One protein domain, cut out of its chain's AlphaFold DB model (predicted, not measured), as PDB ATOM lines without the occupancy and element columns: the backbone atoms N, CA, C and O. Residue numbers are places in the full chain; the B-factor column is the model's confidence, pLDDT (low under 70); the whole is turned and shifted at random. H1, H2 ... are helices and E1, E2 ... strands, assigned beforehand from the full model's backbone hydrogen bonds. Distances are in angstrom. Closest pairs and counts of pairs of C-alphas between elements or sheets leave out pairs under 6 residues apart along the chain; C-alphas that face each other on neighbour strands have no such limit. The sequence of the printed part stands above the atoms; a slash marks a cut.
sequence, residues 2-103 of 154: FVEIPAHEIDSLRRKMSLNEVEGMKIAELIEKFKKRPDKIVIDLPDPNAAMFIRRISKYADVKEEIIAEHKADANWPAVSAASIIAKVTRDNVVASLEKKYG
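Overview. This is residues 2 to 103 of the 154 residues of a protein of Candidatus Micrarchaeota archaeon (UniProt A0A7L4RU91). A small two-stranded parallel sheet, E1 beside E2, has H3 and H2 packed together on one side and H4 with the start of the long helix H5 on the other. H5 then runs out of this body as an arm whose residues 92 to 103 stick out, while H1 lies out beyond H2. The 102 printed residues run H1, H2, E1, H3, E2, H4, H5, mostly helix, and are compact, with a radius of gyration of the C-alphas of 14.7 A and spans of 45 by 34 by 29 A.

Along the chain. H1, residues 7 to 13, begins at C-alpha 7 (6.355, -42.900, -18.168). H2, residues 19 to 32, is 20.0 A long. E1 is residues 40 to 44, H3 residues 50 to 57, E2 residues 66 to 70 and H4 residues 73 to 76. H5, residues 78 to 102, measures 35.8 A and ends at C-alpha 102 (6.298, -58.069, -12.718).

Arrangement. H1 is close to H2 but not clearly touching, C-alphas 13 and 22 being closest at 7.0 A. H2 touches H3 at a steep tilt of 63 degrees, closest at C-alphas 24 and 57, 4.4 A. E1, H3 and E2 form a strand-helix-strand unit, two parallel strands joined through a helix, with a right-handed crossover. N 41 and O 66 are 2.9 A apart, within hydrogen-bond range. The closest C-alphas of H3 and E2, 50 and 69, are 5.5 A apart; those of E1 and H5, 42 and 80, 6.8 A. H4 and H5 touch only at the corner, H5 with residues 80 to 84 alone; C-alphas 74 and 81 are closest at 4.2 A. Every O i to N i+4 pair is within range in H1, H2 and H3, and 20 of 21 in H5; H4 is too short for one.

Size, cuts and confidence. The farthest C-alphas, 64 and 103, are 46.1 A apart. The printed part has no cut and no long link, and no printed residue is under 70 in pLDDT.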
ATOM      1  N   PHE A   2       4.420 -33.355  -3.629       90.31
ATOM      2  CA  PHE A   2       5.289 -33.855  -4.696       90.31
ATOM      3  C   PHE A   2       4.485 -33.964  -5.997       90.31
ATOM      4  O   PHE A   2       3.253 -33.882  -5.978       90.31
ATOM      5  N   VAL A   3       5.187 -34.114  -7.118       93.94
ATOM      6  CA  VAL A   3       4.596 -34.345  -8.439       93.94
ATOM      7  C   VAL A   3       5.258 -35.580  -9.029       93.94
ATOM      8  O   VAL A   3       6.480 -35.631  -9.144       93.94
ATOM      9  N   GLU A   4       4.455 -36.576  -9.384       94.38
ATOM     10  CA  GLU A   4       4.902 -37.744 -10.138       94.38
ATOM     11  C   GLU A   4       4.560 -37.561 -11.613       94.38
ATOM     12  O   GLU A   4       3.518 -37.002 -11.953       94.38
ATOM     13  N   ILE A   5       5.445 -38.040 -12.488       95.50
ATOM     14  CA  ILE A   5       5.237 -38.003 -13.935       95.50
ATOM     15  C   ILE A   5       5.315 -39.445 -14.454       95.50
ATOM     16  O   ILE A   5       6.412 -40.018 -14.502       95.50
ATOM     17  N   PRO A   6       4.180 -40.052 -14.837       95.50
ATOM     18  CA  PRO A   6       4.151 -41.389 -15.415       95.50
ATOM     19  C   PRO A   6       4.986 -41.498 -16.698       95.50
ATOM     20  O   PRO A   6       5.159 -40.528 -17.442       95.50
ATOM     21  N   ALA A   7       5.481 -42.700 -17.010       95.69
ATOM     22  CA  ALA A   7       6.355 -42.900 -18.168       95.69
ATOM     23  C   ALA A   7       5.673 -42.552 -19.502       95.69
ATOM     24  O   ALA A   7       6.300 -41.922 -20.355       95.69
ATOM     25  N   HIS A   8       4.390 -42.889 -19.662       93.88
ATOM     26  CA  HIS A   8       3.617 -42.543 -20.859       93.88
ATOM     27  C   HIS A   8       3.447 -41.022 -21.038       93.88
ATOM     28  O   HIS A   8       3.497 -40.523 -22.164       93.88
ATOM     29  N   GLU A   9       3.292 -40.269 -19.941       95.94
ATOM     30  CA  GLU A   9       3.210 -38.805 -19.980       95.94
ATOM     31  C   GLU A   9       4.552 -38.218 -20.426       95.94
ATOM     32  O   GLU A   9       4.592 -37.389 -21.338       95.94
ATOM     33  N   ILE A  10       5.662 -38.721 -19.872       96.38
ATOM     34  CA  ILE A  10       7.013 -38.337 -20.299       96.38
ATOM     35  C   ILE A  10       7.198 -38.609 -21.796       96.38
ATOM     36  O   ILE A  10       7.633 -37.722 -22.528       96.38
ATOM     37  N   ASP A  11       6.848 -39.799 -22.280       94.62
ATOM     38  CA  ASP A  11       6.965 -40.154 -23.696       94.62
ATOM     39  C   ASP A  11       6.110 -39.267 -24.610       94.62
ATOM     40  O   ASP A  11       6.527 -38.961 -25.730       94.62
ATOM     41  N   SER A  12       4.924 -38.858 -24.157       95.50
ATOM     42  CA  SER A  12       4.048 -37.942 -24.890       95.50
ATOM     43  C   SER A  12       4.655 -36.540 -24.972       95.50
ATOM     44  O   SER A  12       4.804 -35.983 -26.065       95.50
ATOM     45  N   LEU A  13       5.092 -35.991 -23.835       96.25
ATOM     46  CA  LEU A  13       5.686 -34.657 -23.749       96.25
ATOM     47  C   LEU A  13       7.010 -34.569 -24.514       96.25
ATOM     48  O   LEU A  13       7.247 -33.604 -25.241       96.25
ATOM     49  N   ARG A  14       7.844 -35.613 -24.448       94.88
ATOM     50  CA  ARG A  14       9.144 -35.673 -25.136       94.88
ATOM     51  C   ARG A  14       9.058 -35.678 -26.663       94.88
ATOM     52  O   ARG A  14      10.087 -35.498 -27.312       94.88
ATOM     53  N   ARG A  15       7.864 -35.838 -27.246       93.94
ATOM     54  CA  ARG A  15       7.624 -35.618 -28.687       93.94
ATOM     55  C   ARG A  15       7.527 -34.137 -29.051       93.94
ATOM     56  O   ARG A  15       7.696 -33.804 -30.218       93.94
ATOM     57  N   LYS A  16       7.219 -33.274 -28.081       95.31
ATOM     58  CA  LYS A  16       6.935 -31.844 -28.280       95.31
ATOM     59  C   LYS A  16       7.987 -30.934 -27.648       95.31
ATOM     60  O   LYS A  16       8.151 -29.807 -28.100       95.31
ATOM     61  N   MET A  17       8.685 -31.398 -26.611       95.56
ATOM     62  CA  MET A  17       9.638 -30.587 -25.851       95.56
ATOM     63  C   MET A  17      10.810 -31.408 -25.285       95.56
ATOM     64  O   MET A  17      10.796 -32.643 -25.283       95.56
ATOM     65  N   SER A  18      11.860 -30.722 -24.824       96.31
ATOM     66  CA  SER A  18      13.023 -31.347 -24.178       96.31
ATOM     67  C   SER A  18      12.699 -31.818 -22.752       96.31
ATOM     68  O   SER A  18      11.702 -31.393 -22.178       96.31
ATOM     69  N   LEU A  19      13.546 -32.676 -22.155       96.19
ATOM     70  CA  LEU A  19      13.347 -33.091 -20.754       96.19
ATOM     71  C   LEU A  19      13.392 -31.897 -19.810       96.19
ATOM     72  O   LEU A  19      12.519 -31.774 -18.969       96.19
ATOM     73  N   ASN A  20      14.356 -31.001 -20.017       97.25
ATOM     74  CA  ASN A  20      14.527 -29.819 -19.182       97.25
ATOM     75  C   ASN A  20      13.295 -28.898 -19.249       97.25
ATOM     76  O   ASN A  20      12.968 -28.238 -18.271       97.25
ATOM     77  N   GLU A  21      12.583 -28.848 -20.386       97.69
ATOM     78  CA  GLU A  21      11.303 -28.128 -20.464       97.69
ATOM     79  C   GLU A  21      10.208 -28.842 -19.664       97.69
ATOM     80  O   GLU A  21       9.474 -28.183 -18.933       97.69
ATOM     81  N   VAL A  22      10.130 -30.180 -19.741       97.75
ATOM     82  CA  VAL A  22       9.197 -30.976 -18.919       97.75
ATOM     83  C   VAL A  22       9.468 -30.772 -17.429       97.75
ATOM     84  O   VAL A  22       8.530 -30.574 -16.662       97.75
ATOM     85  N   GLU A  23      10.733 -30.794 -17.012       97.44
ATOM     86  CA  GLU A  23      11.131 -30.563 -15.622       97.44
ATOM     87  C   GLU A  23      10.758 -29.152 -15.167       97.44
ATOM     88  O   GLU A  23      10.114 -29.006 -14.132       97.44
ATOM     89  N   GLY A  24      11.060 -28.123 -15.968       97.31
ATOM     90  CA  GLY A  24      10.659 -26.746 -15.672       97.31
ATOM     91  C   GLY A  24       9.139 -26.586 -15.534       97.31
ATOM     92  O   GLY A  24       8.668 -25.984 -14.571       97.31
ATOM     93  N   MET A  25       8.366 -27.193 -16.439       97.62
ATOM     94  CA  MET A  25       6.899 -27.205 -16.388       97.62
ATOM     95  C   MET A  25       6.365 -27.877 -15.114       97.62
ATOM     96  O   MET A  25       5.412 -27.395 -14.506       97.62
ATOM     97  N   LYS A  26       6.969 -28.988 -14.684       97.12
ATOM     98  CA  LYS A  26       6.508 -29.750 -13.514       97.12
ATOM     99  C   LYS A  26       6.949 -29.135 -12.191       97.12
ATOM    100  O   LYS A  26       6.219 -29.229 -11.207       97.12
ATOM    101  N   ILE A  27       8.089 -28.450 -12.174       96.31
ATOM    102  CA  ILE A  27       8.484 -27.597 -11.051       96.31
ATOM    103  C   ILE A  27       7.509 -26.425 -10.919       96.31
ATOM    104  O   ILE A  27       7.034 -26.170  -9.817       96.31
ATOM    105  N   ALA A  28       7.144 -25.765 -12.022       95.94
ATOM    106  CA  ALA A  28       6.123 -24.720 -12.017       95.94
ATOM    107  C   ALA A  28       4.777 -25.234 -11.469       95.94
ATOM    108  O   ALA A  28       4.212 -24.626 -10.564       95.94
ATOM    109  N   GLU A  29       4.317 -26.410 -11.922       95.44
ATOM    110  CA  GLU A  29       3.125 -27.078 -11.373       95.44
ATOM    111  C   GLU A  29       3.238 -27.300  -9.854       95.44
ATOM    112  O   GLU A  29       2.276 -27.102  -9.113       95.44
ATOM    113  N   LEU A  30       4.411 -27.716  -9.368       94.62
ATOM    114  CA  LEU A  30       4.644 -27.933  -7.943       94.62
ATOM    115  C   LEU A  30       4.611 -26.619  -7.149       94.62
ATOM    116  O   LEU A  30       4.030 -26.609  -6.066       94.62
ATOM    117  N   ILE A  31       5.189 -25.532  -7.673       93.31
ATOM    118  CA  ILE A  31       5.167 -24.197  -7.049       93.31
ATOM    119  C   ILE A  31       3.721 -23.721  -6.870       93.31
ATOM    120  O   ILE A  31       3.332 -23.323  -5.771       93.31
ATOM    121  N   GLU A  32       2.898 -23.850  -7.911       92.00
ATOM    122  CA  GLU A  32       1.484 -23.452  -7.890       92.00
ATOM    123  C   GLU A  32       0.633 -24.268  -6.896       92.00
ATOM    124  O   GLU A  32      -0.399 -23.796  -6.417       92.00
ATOM    125  N   LYS A  33       1.065 -25.480  -6.512       92.12
ATOM    126  CA  LYS A  33       0.366 -26.298  -5.500       92.12
ATOM    127  C   LYS A  33       0.523 -25.776  -4.070       92.12
ATOM    128  O   LYS A  33      -0.242 -26.188  -3.192       92.12
ATOM    129  N   PHE A  34       1.495 -24.907  -3.793       89.38
ATOM    130  CA  PHE A  34       1.686 -24.362  -2.453       89.38
ATOM    131  C   PHE A  34       0.697 -23.226  -2.178       89.38
ATOM    132  O   PHE A  34       0.813 -22.135  -2.727       89.38
ATOM    133  N   LYS A  35      -0.241 -23.453  -1.244       86.62
ATOM    134  CA  LYS A  35      -1.198 -22.422  -0.785       86.62
ATOM    135  C   LYS A  35      -0.507 -21.171  -0.240       86.62
ATOM    136  O   LYS A  35      -0.998 -20.064  -0.425       86.62
ATOM    137  N   LYS A  36       0.606 -21.363   0.468       89.31
ATOM    138  CA  LYS A  36       1.499 -20.299   0.922       89.31
ATOM    139  C   LYS A  36       2.858 -20.554   0.295       89.31
ATOM    140  O   LYS A  36       3.506 -21.545   0.632       89.31
ATOM    141  N   ARG A  37       3.243 -19.687  -0.634       86.31
ATOM    142  CA  ARG A  37       4.522 -19.788  -1.324       86.31
ATOM    143  C   ARG A  37       5.656 -19.271  -0.427       86.31
ATOM    144  O   ARG A  37       5.407 -18.370   0.379       86.31
ATOM    145  N   PRO A  38       6.850 -19.882  -0.485       89.12
ATOM    146  CA  PRO A  38       8.007 -19.416   0.273       89.12
ATOM    147  C   PRO A  38       8.589 -18.146  -0.357       89.12
ATOM    148  O   PRO A  38       8.432 -17.931  -1.550       89.12
ATOM    149  N   ASP A  39       9.331 -17.347   0.409       91.50
ATOM    150  CA  ASP A  39      10.017 -16.162  -0.137       91.50
ATOM    151  C   ASP A  39      11.178 -16.541  -1.080       91.50
ATOM    152  O   ASP A  39      11.539 -15.787  -1.985       91.50
ATOM    153  N   LYS A  40      11.752 -17.734  -0.869       95.00
ATOM    154  CA  LYS A  40      12.906 -18.272  -1.594       95.00
ATOM    155  C   LYS A  40      12.667 -19.711  -2.030       95.00
ATOM    156  O   LYS A  40      12.235 -20.543  -1.229       95.00
ATOM    157  N   ILE A  41      13.014 -20.015  -3.275       96.06
ATOM    158  CA  ILE A  41      12.952 -21.354  -3.861       96.06
ATOM    159  C   ILE A  41      14.355 -21.729  -4.333       96.06
ATOM    160  O   ILE A  41      14.949 -21.035  -5.154       96.06
ATOM    161  N   VAL A  42      14.875 -22.848  -3.830       97.31
ATOM    162  CA  VAL A  42      16.174 -23.385  -4.248       97.31
ATOM    163  C   VAL A  42      15.955 -24.660  -5.051       97.31
ATOM    164  O   VAL A  42      15.181 -25.527  -4.645       97.31
ATOM    165  N   ILE A  43      16.621 -24.762  -6.198       97.31
ATOM    166  CA  ILE A  43      16.436 -25.828  -7.182       97.31
ATOM    167  C   ILE A  43      17.789 -26.466  -7.489       97.31
ATOM    168  O   ILE A  43      18.739 -25.763  -7.832       97.31
ATOM    169  N   ASP A  44      17.854 -27.798  -7.420       97.81
ATOM    170  CA  ASP A  44      18.973 -28.545  -7.998       97.81
ATOM    171  C   ASP A  44      18.856 -28.523  -9.522       97.81
ATOM    172  O   ASP A  44      17.863 -28.980 -10.087       97.81
ATOM    173  N   LEU A  45      19.835 -27.903 -10.174       97.38
ATOM    174  CA  LEU A  45      19.763 -27.493 -11.568       97.38
ATOM    175  C   LEU A  45      20.103 -28.654 -12.528       97.38
ATOM    176  O   LEU A  45      21.274 -29.049 -12.603       97.38
ATOM    177  N   PRO A  46      19.138 -29.139 -13.342       93.69
ATOM    178  CA  PRO A  46      19.386 -30.193 -14.330       93.69
ATOM    179  C   PRO A  46      19.882 -29.651 -15.684       93.69
ATOM    180  O   PRO A  46      20.349 -30.408 -16.535       93.69
ATOM    181  N   ASP A  47      19.759 -28.342 -15.918       94.94
ATOM    182  CA  ASP A  47      20.121 -27.678 -17.172       94.94
ATOM    183  C   ASP A  47      21.513 -27.034 -17.056       94.94
ATOM    184  O   ASP A  47      21.799 -26.422 -16.033       94.94
ATOM    185  N   PRO A  48      22.377 -27.085 -18.083       93.69
ATOM    186  CA  PRO A  48      23.677 -26.409 -18.043       93.69
ATOM    187  C   PRO A  48      23.607 -24.896 -17.780       93.69
ATOM    188  O   PRO A  48      24.617 -24.289 -17.433       93.69
ATOM    189  N   ASN A  49      22.449 -24.264 -18.000       96.69
ATOM    190  CA  ASN A  49      22.263 -22.833 -17.813       96.69
ATOM    191  C   ASN A  49      21.118 -22.534 -16.832       96.69
ATOM    192  O   ASN A  49      19.935 -22.659 -17.163       96.69
ATOM    193  N   ALA A  50      21.489 -22.052 -15.643       97.00
ATOM    194  CA  ALA A  50      20.569 -21.685 -14.566       97.00
ATOM    195  C   ALA A  50      19.502 -20.675 -15.008       97.00
ATOM    196  O   ALA A  50      18.308 -20.900 -14.815       97.00
ATOM    197  N   ALA A  51      19.917 -19.581 -15.654       96.31
ATOM    198  CA  ALA A  51      19.013 -18.516 -16.082       96.31
ATOM    199  C   ALA A  51      17.998 -19.016 -17.119       96.31
ATOM    200  O   ALA A  51      16.814 -18.678 -17.062       96.31
ATOM    201  N   MET A  52      18.442 -19.869 -18.047       96.62
ATOM    202  CA  MET A  52      17.546 -20.507 -19.004       96.62
ATOM    203  C   MET A  52      16.556 -21.427 -18.305       96.62
ATOM    204  O   MET A  52      15.380 -21.385 -18.651       96.62
ATOM    205  N   PHE A  53      16.988 -22.216 -17.320       97.62
ATOM    206  CA  PHE A  53      16.094 -23.104 -16.584       97.62
ATOM    207  C   PHE A  53      15.035 -22.344 -15.784       97.62
ATOM    208  O   PHE A  53      13.853 -22.664 -15.888       97.62
ATOM    209  N   ILE A  54      15.429 -21.277 -15.083       96.56
ATOM    210  CA  ILE A  54      14.495 -20.372 -14.397       96.56
ATOM    211  C   ILE A  54      13.486 -19.808 -15.403       96.56
ATOM    212  O   ILE A  54      12.281 -19.877 -15.179       96.56
ATOM    213  N   ARG A  55      13.954 -19.367 -16.579       96.25
ATOM    214  CA  ARG A  55      13.067 -18.909 -17.655       96.25
ATOM    215  C   ARG A  55      12.107 -19.999 -18.140       96.25
ATOM    216  O   ARG A  55      10.999 -19.656 -18.535       96.25
ATOM    217  N   ARG A  56      12.487 -21.284 -18.146       97.25
ATOM    218  CA  ARG A  56      11.560 -22.388 -18.475       97.25
ATOM    219  C   ARG A  56      10.439 -22.476 -17.443       97.25
ATOM    220  O   ARG A  56       9.289 -22.561 -17.846       97.25
ATOM    221  N   ILE A  57      10.761 -22.398 -16.151       97.19
ATOM    222  CA  ILE A  57       9.774 -22.431 -15.057       97.19
ATOM    223  C   ILE A  57       8.796 -21.255 -15.186       97.19
ATOM    224  O   ILE A  57       7.583 -21.462 -15.195       97.19
ATOM    225  N   SER A  58       9.304 -20.037 -15.395       96.19
ATOM    226  CA  SER A  58       8.481 -18.822 -15.508       96.19
ATOM    227  C   SER A  58       7.534 -18.796 -16.716       96.19
ATOM    228  O   SER A  58       6.652 -17.946 -16.774       96.19
ATOM    229  N   LYS A  59       7.669 -19.704 -17.695       96.81
ATOM    230  CA  LYS A  59       6.663 -19.851 -18.767       96.81
ATOM    231  C   LYS A  59       5.359 -20.480 -18.277       96.81
ATOM    232  O   LYS A  59       4.343 -20.346 -18.953       96.81
ATOM    233  N   TYR A  60       5.411 -21.215 -17.167       96.62
ATOM    234  CA  TYR A  60       4.327 -22.078 -16.697       96.62
ATOM    235  C   TYR A  60       3.788 -21.689 -15.313       96.62
ATOM    236  O   TYR A  60       2.765 -22.229 -14.906       96.62
ATOM    237  N   ALA A  61       4.447 -20.772 -14.602       93.12
ATOM    238  CA  ALA A  61       4.005 -20.236 -13.316       93.12
ATOM    239  C   ALA A  61       4.333 -18.742 -13.207       93.12
ATOM    240  O   ALA A  61       5.363 -18.288 -13.714       93.12
ATOM    241  N   ASP A  62       3.480 -17.997 -12.503       89.81
ATOM    242  CA  ASP A  62       3.751 -16.605 -12.125       89.81
ATOM    243  C   ASP A  62       4.703 -16.603 -10.926       89.81
ATOM    244  O   ASP A  62       4.273 -16.632  -9.772       89.81
ATOM    245  N   VAL A  63       6.005 -16.669 -11.205       86.88
ATOM    246  CA  VAL A  63       7.059 -16.712 -10.187       86.88
ATOM    247  C   VAL A  63       7.377 -15.296  -9.715       86.88
ATOM    248  O   VAL A  63       7.879 -14.478 -10.488       86.88
ATOM    249  N   LYS A  64       7.139 -15.031  -8.430       87.88
ATOM    250  CA  LYS A  64       7.482 -13.764  -7.749       87.88
ATOM    251  C   LYS A  64       8.575 -13.939  -6.697       87.88
ATOM    252  O   LYS A  64       9.091 -12.960  -6.170       87.88
ATOM    253  N   GLU A  65       8.885 -15.186  -6.383       91.50
ATOM    254  CA  GLU A  65       9.831 -15.613  -5.367       91.50
ATOM    255  C   GLU A  65      11.275 -15.473  -5.866       91.50
ATOM    256  O   GLU A  65      11.554 -15.560  -7.066       91.50
ATOM    257  N   GLU A  66      12.221 -15.326  -4.938       94.62
ATOM    258  CA  GLU A  66      13.641 -15.425  -5.268       94.62
ATOM    259  C   GLU A  66      13.969 -16.884  -5.635       94.62
ATOM    260  O   GLU A  66      13.932 -17.766  -4.773       94.62
ATOM    261  N   ILE A  67      14.296 -17.151  -6.906       95.69
ATOM    262  CA  ILE A  67      14.742 -18.479  -7.348       95.69
ATOM    263  C   ILE A  67      16.266 -18.539  -7.438       95.69
ATOM    264  O   ILE A  67      16.885 -17.806  -8.209       95.69
ATOM    265  N   ILE A  68      16.849 -19.503  -6.724       96.69
ATOM    266  CA  ILE A  68      18.251 -19.904  -6.848       96.69
ATOM    267  C   ILE A  68      18.287 -21.288  -7.493       96.69
ATOM    268  O   ILE A  68      17.767 -22.253  -6.938       96.69
ATOM    269  N   ALA A  69      18.905 -21.393  -8.666       97.12
ATOM    270  CA  ALA A  69      19.128 -22.667  -9.337       97.12
ATOM    271  C   ALA A  69      20.632 -22.898  -9.492       97.12
ATOM    272  O   ALA A  69      21.306 -22.155 -10.207       97.12
ATOM    273  N   GLU A  70      21.153 -23.926  -8.828       96.88
ATOM    274  CA  GLU A  70      22.573 -24.271  -8.848       96.88
ATOM    275  C   GLU A  70      22.765 -25.779  -8.989       96.88
ATOM    276  O   GLU A  70      21.899 -26.577  -8.632       96.88
ATOM    277  N   HIS A  71      23.906 -26.184  -9.535       97.31
ATOM    278  CA  HIS A  71      24.237 -27.599  -9.632       97.31
ATOM    279  C   HIS A  71      24.591 -28.165  -8.258       97.31
ATOM    280  O   HIS A  71      25.364 -27.547  -7.527       97.31
ATOM    281  N   LYS A  72      24.118 -29.385  -7.967       94.81
ATOM    282  CA  LYS A  72      24.380 -30.086  -6.698       94.81
ATOM    283  C   LYS A  72      23.836 -29.314  -5.497       94.81
ATOM    284  O   LYS A  72      24.431 -29.323  -4.417       94.81
ATOM    285  N   ALA A  73      22.702 -28.639  -5.681       96.44
ATOM    286  CA  ALA A  73      22.076 -27.876  -4.607       96.44
ATOM    287  C   ALA A  73      21.684 -28.783  -3.425       96.44
ATOM    288  O   ALA A  73      21.646 -28.337  -2.281       96.44
ATOM    289  N   ASP A  74      21.444 -30.074  -3.670       95.81
ATOM    290  CA  ASP A  74      21.158 -31.070  -2.637       95.81
ATOM    291  C   ASP A  74      22.322 -31.316  -1.659       95.81
ATOM    292  O   ASP A  74      22.079 -31.767  -0.537       95.81
ATOM    293  N   ALA A  75      23.559 -30.987  -2.044       95.25
ATOM    294  CA  ALA A  75      24.736 -31.059  -1.178       95.25
ATOM    295  C   ALA A  75      24.910 -29.811  -0.295       95.25
ATOM    296  O   ALA A  75      25.457 -29.910   0.803       95.25
ATOM    297  N   ASN A  76      24.441 -28.650  -0.760       94.94
ATOM    298  CA  ASN A  76      24.660 -27.363  -0.092       94.94
ATOM    299  C   ASN A  76      23.445 -26.902   0.726       94.94
ATOM    300  O   ASN A  76      23.592 -26.167   1.701       94.94
ATOM    301  N   TRP A  77      22.240 -27.330   0.342       97.25
ATOM    302  CA  TRP A  77      20.988 -26.841   0.910       97.25
ATOM    303  C   TRP A  77      20.212 -27.977   1.583       97.25
ATOM    304  O   TRP A  77      19.661 -28.837   0.891       97.25
ATOM    305  N   PRO A  78      20.053 -27.958   2.924       97.62
ATOM    306  CA  PRO A  78      19.295 -28.986   3.641       97.62
ATOM    307  C   PRO A  78      17.862 -29.174   3.123       97.62
ATOM    308  O   PRO A  78      17.369 -30.298   3.055       97.62
ATOM    309  N   ALA A  79      17.202 -28.091   2.697       95.94
ATOM    310  CA  ALA A  79      15.859 -28.149   2.119       95.94
ATOM    311  C   ALA A  79      15.822 -28.915   0.783       95.94
ATOM    312  O   ALA A  79      14.912 -29.711   0.551       95.94
ATOM    313  N   VAL A  80      16.831 -28.725  -0.075       97.62
ATOM    314  CA  VAL A  80      16.946 -29.448  -1.350       97.62
ATOM    315  C   VAL A  80      17.347 -30.902  -1.101       97.62
ATOM    316  O   VAL A  80      16.802 -31.804  -1.733       97.62
ATOM    317  N   SER A  81      18.213 -31.154  -0.116       97.81
ATOM    318  CA  SER A  81      18.548 -32.508   0.336       97.81
ATOM    319  C   SER A  81      17.300 -33.281   0.784       97.81
ATOM    320  O   SER A  81      17.047 -34.396   0.321       97.81
ATOM    321  N   ALA A  82      16.448 -32.654   1.601       97.25
ATOM    322  CA  ALA A  82      15.176 -33.229   2.028       97.25
ATOM    323  C   ALA A  82      14.229 -33.496   0.843       97.25
ATOM    324  O   ALA A  82      13.631 -34.571   0.767       97.25
ATOM    325  N   ALA A  83      14.127 -32.567  -0.114       96.31
ATOM    326  CA  ALA A  83      13.337 -32.765  -1.330       96.31
ATOM    327  C   ALA A  83      13.845 -33.961  -2.158       96.31
ATOM    328  O   ALA A  83      13.046 -34.791  -2.599       96.31
ATOM    329  N   SER A  84      15.165 -34.101  -2.297       97.31
ATOM    330  CA  SER A  84      15.814 -35.242  -2.950       97.31
ATOM    331  C   SER A  84      15.519 -36.569  -2.250       97.31
ATOM    332  O   SER A  84      15.266 -37.566  -2.926       97.31
ATOM    333  N   ILE A  85      15.517 -36.603  -0.912       97.31
ATOM    334  CA  ILE A  85      15.145 -37.801  -0.140       97.31
ATOM    335  C   ILE A  85      13.692 -38.180  -0.427       97.31
ATOM    336  O   ILE A  85      13.428 -39.328  -0.782       97.31
ATOM    337  N   ILE A  86      12.762 -37.222  -0.339       96.88
ATOM    338  CA  ILE A  86      11.339 -37.466  -0.612       96.88
ATOM    339  C   ILE A  86      11.158 -38.015  -2.032       96.88
ATOM    340  O   ILE A  86      10.504 -39.039  -2.213       96.88
ATOM    341  N   ALA A  87      11.780 -37.390  -3.036       95.94
ATOM    342  CA  ALA A  87      11.675 -37.829  -4.425       95.94
ATOM    343  C   ALA A  87      12.211 -39.256  -4.640       95.94
ATOM    344  O   ALA A  87      11.562 -40.064  -5.309       95.94
ATOM    345  N   LYS A  88      13.373 -39.587  -4.059       94.75
ATOM    346  CA  LYS A  88      14.000 -40.914  -4.184       94.75
ATOM    347  C   LYS A  88      13.175 -41.993  -3.482       94.75
ATOM    348  O   LYS A  88      12.872 -43.003  -4.105       94.75
ATOM    349  N   VAL A  89      12.739 -41.754  -2.243       96.38
ATOM    350  CA  VAL A  89      11.922 -42.714  -1.481       96.38
ATOM    351  C   VAL A  89      10.589 -42.977  -2.181       96.38
ATOM    352  O   VAL A  89      10.190 -44.131  -2.331       96.38
ATOM    353  N   THR A  90       9.916 -41.932  -2.670       95.81
ATOM    354  CA  THR A  90       8.670 -42.087  -3.430       95.81
ATOM    355  C   THR A  90       8.887 -42.915  -4.697       95.81
ATOM    356  O   THR A  90       8.152 -43.872  -4.938       95.81
ATOM    357  N   ARG A  91       9.934 -42.614  -5.477       95.00
ATOM    358  CA  ARG A  91      10.286 -43.391  -6.674       95.00
ATOM    359  C   ARG A  91      10.555 -44.859  -6.341       95.00
ATOM    360  O   ARG A  91      10.041 -45.738  -7.028       95.00
ATOM    361  N   ASP A  92      11.350 -45.122  -5.313       93.69
ATOM    362  CA  ASP A  92      11.766 -46.479  -4.957       93.69
ATOM    363  C   ASP A  92      10.568 -47.314  -4.469       93.69
ATOM    364  O   ASP A  92      10.451 -48.485  -4.826       93.69
ATOM    365  N   ASN A  93       9.603 -46.700  -3.774       94.44
ATOM    366  CA  ASN A  93       8.334 -47.348  -3.412       94.44
ATOM    367  C   ASN A  93       7.491 -47.740  -4.639       94.44
ATOM    368  O   ASN A  93       6.888 -48.821  -4.663       94.44
ATOM    369  N   VAL A  94       7.450 -46.883  -5.666       93.56
ATOM    370  CA  VAL A  94       6.764 -47.185  -6.933       93.56
ATOM    371  C   VAL A  94       7.453 -48.352  -7.642       93.56
ATOM    372  O   VAL A  94       6.779 -49.302  -8.038       93.56
ATOM    373  N   VAL A  95       8.786 -48.333  -7.746       92.25
ATOM    374  CA  VAL A  95       9.561 -49.426  -8.360       92.25
ATOM    375  C   VAL A  95       9.357 -50.739  -7.605       92.25
ATOM    376  O   VAL A  95       9.016 -51.739  -8.229       92.25
ATOM    377  N   ALA A  96       9.439 -50.738  -6.273       93.25
ATOM    378  CA  ALA A  96       9.208 -51.934  -5.461       93.25
ATOM    379  C   ALA A  96       7.792 -52.512  -5.653       93.25
ATOM    380  O   ALA A  96       7.593 -53.727  -5.643       93.25
ATOM    381  N   SER A  97       6.792 -51.651  -5.850       94.50
ATOM    382  CA  SER A  97       5.419 -52.082  -6.140       94.50
ATOM    383  C   SER A  97       5.292 -52.719  -7.527       94.50
ATOM    384  O   SER A  97       4.546 -53.685  -7.692       94.50
ATOM    385  N   LEU A  98       6.044 -52.222  -8.513       94.50
ATOM    386  CA  LEU A  98       6.127 -52.829  -9.842       94.50
ATOM    387  C   LEU A  98       6.858 -54.175  -9.798       94.50
ATOM    388  O   LEU A  98       6.364 -55.136 -10.382       94.50
ATOM    389  N   GLU A  99       7.958 -54.286  -9.053       94.56
ATOM    390  CA  GLU A  99       8.703 -55.545  -8.921       94.56
ATOM    391  C   GLU A  99       7.871 -56.652  -8.265       94.56
ATOM    392  O   GLU A  99       7.908 -57.802  -8.698       94.56
ATOM    393  N   LYS A 100       7.017 -56.310  -7.290       94.81
ATOM    394  CA  LYS A 100       6.041 -57.262  -6.727       94.81
ATOM    395  C   LYS A 100       5.077 -57.824  -7.776       94.81
ATOM    396  O   LYS A 100       4.595 -58.940  -7.616       94.81
ATOM    397  N   LYS A 101       4.766 -57.050  -8.820       95.12
ATOM    398  CA  LYS A 101       3.801 -57.420  -9.864       95.12
ATOM    399  C   LYS A 101       4.454 -58.100 -11.070       95.12
ATOM    400  O   LYS A 101       3.853 -59.006 -11.638       95.12
ATOM    401  N   TYR A 102       5.645 -57.663 -11.467       94.00
ATOM    402  CA  TYR A 102       6.298 -58.069 -12.718       94.00
ATOM    403  C   TYR A 102       7.608 -58.853 -12.514       94.00
ATOM    404  O   TYR A 102       8.216 -59.297 -13.488       94.00
ATOM    405  N   GLY A 103       8.024 -59.077 -11.264       93.56
ATOM    406  CA  GLY A 103       9.276 -59.747 -10.913       93.56
ATOM    407  C   GLY A 103      10.477 -58.802 -10.916       93.56
ATOM    408  O   GLY A 103      10.321 -57.585 -10.929       93.56
TER     409      GLY A 103